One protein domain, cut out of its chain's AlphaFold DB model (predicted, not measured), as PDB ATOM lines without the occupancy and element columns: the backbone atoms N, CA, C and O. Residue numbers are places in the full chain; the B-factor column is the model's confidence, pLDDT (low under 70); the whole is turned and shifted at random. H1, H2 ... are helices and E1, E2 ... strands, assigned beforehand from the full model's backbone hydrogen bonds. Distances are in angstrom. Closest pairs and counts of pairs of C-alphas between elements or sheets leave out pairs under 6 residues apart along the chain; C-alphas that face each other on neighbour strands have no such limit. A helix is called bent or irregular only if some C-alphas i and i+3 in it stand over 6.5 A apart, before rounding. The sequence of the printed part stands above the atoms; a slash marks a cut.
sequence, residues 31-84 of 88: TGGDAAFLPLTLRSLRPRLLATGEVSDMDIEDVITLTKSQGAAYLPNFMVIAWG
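What this domain is: This is residues 31 to 84 of the 88 residues of an uncharacterized protein of Streptomyces sp. GKU 895 (UniProt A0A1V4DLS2). Two helices, H1 and H2, lie side by side as a helical hairpin, and a single straight strand, E1, sticks out from this small body as a free arm. Residues 67 to 78 lead from the end of H2 to the arm, in which residues 78 to 84 stand free. The printed part has 54 residues with two named helices and one named strand, in the order H1, H2, E1, and the class is mostly helix. The whole is loose, with a radius of gyration of the C-alphas of 13.7 A, and flat in outline, spanning 44 by 28 by 15 A.

How they stand to each other: H1, residues 37 to 50, and H2, residues 57 to 66, form a helical hairpin across a short link. They touch, and their closest C-alphas are those of Pro 39 and Ile 64, 5.1 A apart. They run opposite ways at a shallow tilt of 9 degrees, with their centres 10.1 A apart. Every O i to N i+4 pair is within hydrogen-bond range in H2, and 8 of 10 in H1. E1, residues 79 to 84, is apart from both helices and pairs with no named strand.

Where its parts are: H1 begins at C-alpha 37, (-10.178, -39.448, -22.338), and is 19.3 A long. It is irregular, with C-alphas 44 and 47 lying 7.8 A apart. H2 begins at C-alpha 57, (3.543, -30.419, -14.175), and is 14.4 A long. E1 is 17.2 A long and ends at C-alpha 84, (-13.045, -60.783, -43.143).

The domain as a whole: The two C-alphas farthest apart are those of Met 58 and Gly 84, at 46.3 A. The printed part has no cut. The link from H2 to E1 is long, with 12 residues. The mean pLDDT of the printed part is 90.0, and residues 34 to 35 are under 70.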
ATOM      1  N   THR A  31     -15.467 -32.888 -28.149       85.56
ATOM      2  CA  THR A  31     -15.672 -31.554 -27.592       85.56
ATOM      3  C   THR A  31     -15.281 -31.535 -26.121       85.56
ATOM      4  O   THR A  31     -15.472 -32.510 -25.383       85.56
ATOM      5  N   GLY A  32     -14.695 -30.423 -25.685       80.94
ATOM      6  CA  GLY A  32     -14.385 -30.222 -24.280       80.94
ATOM      7  C   GLY A  32     -15.654 -30.183 -23.426       80.94
ATOM      8  O   GLY A  32     -16.711 -29.743 -23.869       80.94
ATOM      9  N   GLY A  33     -15.547 -30.681 -22.194       75.44
ATOM     10  CA  GLY A  33     -16.677 -30.830 -21.267       75.44
ATOM     11  C   GLY A  33     -17.385 -32.192 -21.307       75.44
ATOM     12  O   GLY A  33     -17.865 -32.624 -20.263       75.44
ATOM     13  N   ASP A  34     -17.366 -32.909 -22.438       64.88
ATOM     14  CA  ASP A  34     -18.153 -34.147 -22.614       64.88
ATOM     15  C   ASP A  34     -17.350 -35.448 -22.411       64.88
ATOM     16  O   ASP A  34     -17.906 -36.468 -21.999       64.88
ATOM     17  N   ALA A  35     -16.037 -35.448 -22.679       65.69
ATOM     18  CA  ALA A  35     -15.223 -36.669 -22.689       65.69
ATOM     19  C   ALA A  35     -13.901 -36.532 -21.914       65.69
ATOM     20  O   ALA A  35     -13.038 -35.725 -22.241       65.69
ATOM     21  N   ALA A  36     -13.678 -37.400 -20.920       74.25
ATOM     22  CA  ALA A  36     -12.498 -37.351 -20.044       74.25
ATOM     23  C   ALA A  36     -11.267 -38.133 -20.557       74.25
ATOM     24  O   ALA A  36     -10.325 -38.352 -19.796       74.25
ATOM     25  N   PHE A  37     -11.242 -38.570 -21.823       84.00
ATOM     26  CA  PHE A  37     -10.178 -39.448 -22.338       84.00
ATOM     27  C   PHE A  37      -8.764 -38.863 -22.155       84.00
ATOM     28  O   PHE A  37      -7.890 -39.508 -21.565       84.00
ATOM     29  N   LEU A  38      -8.535 -37.642 -22.649       86.81
ATOM     30  CA  LEU A  38      -7.212 -37.023 -22.614       86.81
ATOM     31  C   LEU A  38      -6.780 -36.677 -21.175       86.81
ATOM     32  O   LEU A  38      -5.677 -37.079 -20.796       86.81
ATOM     33  N   PRO A  39      -7.629 -36.073 -20.317       90.31
ATOM     34  CA  PRO A  39      -7.283 -35.845 -18.913       90.31
ATOM     35  C   PRO A  39      -6.921 -37.100 -18.130       90.31
ATOM     36  O   PRO A  39      -5.964 -37.092 -17.357       90.31
ATOM     37  N   LEU A  40      -7.666 -38.192 -18.321       90.62
ATOM     38  CA  LEU A  40      -7.381 -39.458 -17.644       90.62
ATOM     39  C   LEU A  40      -6.040 -40.044 -18.104       90.62
ATOM     40  O   LEU A  40      -5.257 -40.511 -17.277       90.62
ATOM     41  N   THR A  41      -5.749 -39.953 -19.402       90.81
ATOM     42  CA  THR A  41      -4.472 -40.396 -19.979       90.81
ATOM     43  C   THR A  41      -3.302 -39.592 -19.413       90.81
ATOM     44  O   THR A  41      -2.326 -40.175 -18.940       90.81
ATOM     45  N   LEU A  42      -3.416 -38.261 -19.391       93.25
ATOM     46  CA  LEU A  42      -2.382 -37.368 -18.868       93.25
ATOM     47  C   LEU A  42      -2.119 -37.594 -17.376       93.25
ATOM     48  O   LEU A  42      -0.964 -37.674 -16.970       93.25
ATOM     49  N   ARG A  43      -3.166 -37.783 -16.561       94.56
ATOM     50  CA  ARG A  43      -3.014 -38.118 -15.134       94.56
ATOM     51  C   ARG A  43      -2.323 -39.463 -14.929       94.56
ATOM     52  O   ARG A  43      -1.432 -39.566 -14.093       94.56
ATOM     53  N   SER A  44      -2.705 -40.481 -15.700       95.12
ATOM     54  CA  SER A  44      -2.102 -41.815 -15.602       95.12
ATOM     55  C   SER A  44      -0.626 -41.818 -16.011       95.12
ATOM     56  O   SER A  44       0.186 -42.503 -15.389       95.12
ATOM     57  N   LEU A  45      -0.263 -41.041 -17.035       95.88
ATOM     58  CA  LEU A  45       1.102 -40.977 -17.555       95.88
ATOM     59  C   LEU A  45       1.969 -39.910 -16.881       95.88
ATOM     60  O   LEU A  45       3.170 -39.893 -17.140       95.88
ATOM     61  N   ARG A  46       1.410 -39.065 -16.003       97.31
ATOM     62  CA  ARG A  46       2.103 -37.917 -15.397       97.31
ATOM     63  C   ARG A  46       3.504 -38.248 -14.872       97.31
ATOM     64  O   ARG A  46       4.432 -37.590 -15.327       97.31
ATOM     65  N   PRO A  47       3.726 -39.278 -14.031       97.44
ATOM     66  CA  PRO A  47       5.075 -39.564 -13.535       97.44
ATOM     67  C   PRO A  47       6.082 -39.846 -14.659       97.44
ATOM     68  O   PRO A  47       7.243 -39.463 -14.570       97.44
ATOM     69  N   ARG A  48       5.631 -40.494 -15.740       97.56
ATOM     70  CA  ARG A  48       6.468 -40.837 -16.897       97.56
ATOM     71  C   ARG A  48       6.716 -39.639 -17.805       97.56
ATOM     72  O   ARG A  48       7.792 -39.558 -18.375       97.56
ATOM     73  N   LEU A  49       5.731 -38.753 -17.945       96.94
ATOM     74  CA  LEU A  49       5.860 -37.511 -18.708       96.94
ATOM     75  C   LEU A  49       6.818 -36.541 -18.013       96.94
ATOM     76  O   LEU A  49       7.694 -36.002 -18.666       96.94
ATOM     77  N   LEU A  50       6.724 -36.393 -16.690       98.06
ATOM     78  CA  LEU A  50       7.654 -35.550 -15.929       98.06
ATOM     79  C   LEU A  50       9.088 -36.093 -15.967       98.06
ATOM     80  O   LEU A  50      10.043 -35.329 -16.064       98.06
ATOM     81  N   ALA A  51       9.250 -37.419 -15.930       98.00
ATOM     82  CA  ALA A  51      10.561 -38.061 -15.977       98.00
ATOM     83  C   ALA A  51      11.325 -37.835 -17.294       98.00
ATOM     84  O   ALA A  51      12.527 -38.095 -17.331       98.00
ATOM     85  N   THR A  52      10.670 -37.373 -18.369       96.75
ATOM     86  CA  THR A  52      11.380 -37.024 -19.609       96.75
ATOM     87  C   THR A  52      12.153 -35.712 -19.489       96.75
ATOM     88  O   THR A  52      13.093 -35.515 -20.249       96.75
ATOM     89  N   GLY A  53      11.768 -34.817 -18.568       97.31
ATOM     90  CA  GLY A  53      12.304 -33.454 -18.474       97.31
ATOM     91  C   GLY A  53      11.805 -32.493 -19.563       97.31
ATOM     92  O   GLY A  53      12.140 -31.315 -19.520       97.31
ATOM     93  N   GLU A  54      10.986 -32.974 -20.504       97.50
ATOM     94  CA  GLU A  54      10.474 -32.203 -21.651       97.50
ATOM     95  C   GLU A  54       9.130 -31.518 -21.362       97.50
ATOM     96  O   GLU A  54       8.678 -30.672 -22.128       97.50
ATOM     97  N   VAL A  55       8.448 -31.928 -20.289       97.38
ATOM     98  CA  VAL A  55       7.108 -31.461 -19.921       97.38
ATOM     99  C   VAL A  55       7.081 -31.195 -18.420       97.38
ATOM    100  O   VAL A  55       7.483 -32.049 -17.625       97.38
ATOM    101  N   SER A  56       6.593 -30.023 -18.025       97.62
ATOM    102  CA  SER A  56       6.385 -29.659 -16.625       97.62
ATOM    103  C   SER A  56       5.020 -30.119 -16.105       97.62
ATOM    104  O   SER A  56       4.106 -30.443 -16.862       97.62
ATOM    105  N   ASP A  57       4.849 -30.125 -14.781       97.50
ATOM    106  CA  ASP A  57       3.543 -30.419 -14.175       97.50
ATOM    107  C   ASP A  57       2.485 -29.379 -14.585       97.50
ATOM    108  O   ASP A  57       1.325 -29.728 -14.801       97.50
ATOM    109  N   MET A  58       2.912 -28.128 -14.789       97.75
ATOM    110  CA  MET A  58       2.063 -27.028 -15.249       97.75
ATOM    111  C   MET A  58       1.574 -27.250 -16.680       97.75
ATOM    112  O   MET A  58       0.377 -27.138 -16.920       97.75
ATOM    113  N   ASP A  59       2.449 -27.687 -17.593       96.81
ATOM    114  CA  ASP A  59       2.056 -28.015 -18.972       96.81
ATOM    115  C   ASP A  59       0.956 -29.090 -18.997       96.81
ATOM    116  O   ASP A  59       0.010 -29.031 -19.787       96.81
ATOM    117  N   ILE A  60       1.045 -30.080 -18.101       96.31
ATOM    118  CA  ILE A  60       0.034 -31.137 -17.983       96.31
ATOM    119  C   ILE A  60      -1.293 -30.566 -17.464       96.31
ATOM    120  O   ILE A  60      -2.356 -30.920 -17.984       96.31
ATOM    121  N   GLU A  61      -1.258 -29.718 -16.434       95.81
ATOM    122  CA  GLU A  61      -2.464 -29.090 -15.883       95.81
ATOM    123  C   GLU A  61      -3.132 -28.121 -16.863       95.81
ATOM    124  O   GLU A  61      -4.363 -28.091 -16.944       95.81
ATOM    125  N   ASP A  62      -2.353 -27.392 -17.658       94.12
ATOM    126  CA  ASP A  62      -2.865 -26.473 -18.672       94.12
ATOM    127  C   ASP A  62      -3.650 -27.228 -19.747       94.12
ATOM    128  O   ASP A  62      -4.786 -26.863 -20.068       94.12
ATOM    129  N   VAL A  63      -3.121 -28.356 -20.234       91.62
ATOM    130  CA  VAL A  63      -3.839 -29.203 -21.200       91.62
ATOM    131  C   VAL A  63      -5.085 -29.830 -20.570       91.62
ATOM    132  O   VAL A  63      -6.156 -29.830 -21.183       91.62
ATOM    133  N   ILE A  64      -5.000 -30.327 -19.330       91.94
ATOM    134  CA  ILE A  64      -6.175 -30.847 -18.609       91.94
ATOM    135  C   ILE A  64      -7.239 -29.756 -18.454       91.94
ATOM    136  O   ILE A  64      -8.430 -30.029 -18.616       91.94
ATOM    137  N   THR A  65      -6.841 -28.524 -18.165       91.38
ATOM    138  CA  THR A  65      -7.763 -27.395 -18.018       91.38
ATOM    139  C   THR A  65      -8.392 -27.024 -19.355       91.38
ATOM    140  O   THR A  65      -9.614 -26.870 -19.423       91.38
ATOM    141  N   LEU A  66      -7.610 -27.000 -20.436       88.75
ATOM    142  CA  LEU A  66      -8.098 -26.725 -21.786       88.75
ATOM    143  C   LEU A  66      -9.194 -27.707 -22.216       88.75
ATOM    144  O   LEU A  66     -10.209 -27.286 -22.763       88.75
ATOM    145  N   THR A  67      -9.050 -28.999 -21.906       87.69
ATOM    146  CA  THR A  67     -10.069 -30.011 -22.259       87.69
ATOM    147  C   THR A  67     -11.420 -29.818 -21.557       87.69
ATOM    148  O   THR A  67     -12.410 -30.428 -21.958       87.69
ATOM    149  N   LYS A  68     -11.496 -28.974 -20.518       86.00
ATOM    150  CA  LYS A  68     -12.760 -28.611 -19.858       86.00
ATOM    151  C   LYS A  68     -13.480 -27.458 -20.559       86.00
ATOM    152  O   LYS A  68     -14.650 -27.220 -20.274       86.00
ATOM    153  N   SER A  69     -12.799 -26.726 -21.440       85.56
ATOM    154  CA  SER A  69     -13.395 -25.616 -22.181       85.56
ATOM    155  C   SER A  69     -14.342 -26.142 -23.257       85.56
ATOM    156  O   SER A  69     -13.928 -26.926 -24.105       85.56
ATOM    157  N   GLN A  70     -15.587 -25.659 -23.285       76.81
ATOM    158  CA  GLN A  70     -16.564 -26.018 -24.326       76.81
ATOM    159  C   GLN A  70     -16.125 -25.605 -25.743       76.81
ATOM    160  O   GLN A  70     -16.638 -26.133 -26.723       76.81
ATOM    161  N   GLY A  71     -15.165 -24.679 -25.863       82.00
ATOM    162  CA  GLY A  71     -14.568 -24.289 -27.144       82.00
ATOM    163  C   GLY A  71     -13.417 -25.188 -27.607       82.00
ATOM    164  O   GLY A  71     -12.907 -24.995 -28.708       82.00
ATOM    165  N   ALA A  72     -12.975 -26.145 -26.786       84.69
ATOM    166  CA  ALA A  72     -11.922 -27.074 -27.169       84.69
ATOM    167  C   ALA A  72     -12.488 -28.210 -28.032       84.69
ATOM    168  O   ALA A  72     -13.510 -28.809 -27.701       84.69
ATOM    169  N   ALA A  73     -11.779 -28.541 -29.109       86.69
ATOM    170  CA  ALA A  73     -12.047 -29.708 -29.935       86.69
ATOM    171  C   ALA A  73     -10.734 -30.442 -30.210       86.69
ATOM    172  O   ALA A  73      -9.719 -29.817 -30.517       86.69
ATOM    173  N   TYR A  74     -10.738 -31.766 -30.088       84.00
ATOM    174  CA  TYR A  74      -9.551 -32.578 -30.336       84.00
ATOM    175  C   TYR A  74      -9.918 -33.956 -30.882       84.00
ATOM    176  O   TYR A  74     -11.019 -34.466 -30.674       84.00
ATOM    177  N   LEU A  75      -8.973 -34.567 -31.595       86.19
ATOM    178  CA  LEU A  75      -9.102 -35.944 -32.056       86.19
ATOM    179  C   LEU A  75      -8.540 -36.890 -30.983       86.19
ATOM    180  O   LEU A  75      -7.415 -36.680 -30.521       86.19
ATOM    181  N   PRO A  76      -9.285 -37.924 -30.563       83.00
ATOM    182  CA  PRO A  76      -8.769 -38.944 -29.670       83.00
ATOM    183  C   PRO A  76      -7.816 -39.874 -30.422       83.00
ATOM    184  O   PRO A  76      -7.678 -39.821 -31.647       83.00
ATOM    185  N   ASN A  77      -7.218 -40.812 -29.683       81.81
ATOM    186  CA  ASN A  77      -6.683 -42.007 -30.322       81.81
ATOM    187  C   ASN A  77      -7.790 -42.671 -31.151       81.81
ATOM    188  O   ASN A  77      -8.907 -42.863 -30.668       81.81
ATOM    189  N   PHE A  78      -7.472 -43.018 -32.393       86.62
ATOM    190  CA  PHE A  78      -8.425 -43.659 -33.283       86.62
ATOM    191  C   PHE A  78      -8.547 -45.153 -32.982       86.62
ATOM    192  O   PHE A  78      -7.582 -45.829 -32.611       86.62
ATOM    193  N   MET A  79      -9.745 -45.684 -33.190       89.88
ATOM    194  CA  MET A  79     -10.023 -47.113 -33.140       89.88
ATOM    195  C   MET A  79      -9.981 -47.684 -34.557       89.88
ATOM    196  O   MET A  79     -10.502 -47.073 -35.488       89.88
ATOM    197  N   VAL A  80      -9.380 -48.862 -34.718       93.31
ATOM    198  CA  VAL A  80      -9.411 -49.613 -35.979       93.31
ATOM    199  C   VAL A  80     -10.274 -50.849 -35.788       93.31
ATOM    200  O   VAL A  80     -10.027 -51.643 -34.882       93.31
ATOM    201  N   ILE A  81     -11.261 -51.011 -36.660       94.62
ATOM    202  CA  ILE A  81     -12.108 -52.196 -36.769       94.62
ATOM    203  C   ILE A  81     -11.711 -52.887 -38.071       94.62
ATOM    204  O   ILE A  81     -11.582 -52.222 -39.094       94.62
ATOM    205  N   ALA A  82     -11.504 -54.201 -38.046       96.88
ATOM    206  CA  ALA A  82     -11.223 -54.989 -39.241       96.88
ATOM    207  C   ALA A  82     -12.056 -56.271 -39.231       96.88
ATOM    208  O   ALA A  82     -12.350 -56.815 -38.165       96.88
ATOM    209  N   TRP A  83     -12.439 -56.741 -40.412       97.88
ATOM    210  CA  TRP A  83     -13.253 -57.938 -40.603       97.88
ATOM    211  C   TRP A  83     -12.812 -58.687 -41.858       97.88
ATOM    212  O   TRP A  83     -12.110 -58.142 -42.706       97.88
ATOM    213  N   GLY A  84     -13.234 -59.941 -41.969       97.06
ATOM    214  CA  GLY A  84     -13.045 -60.783 -43.143       97.06
ATOM    215  C   GLY A  84     -13.968 -61.995 -43.060       97.06
ATOM    216  O   GLY A  84     -14.594 -62.243 -42.025       97.06
TER     217      GLY A  84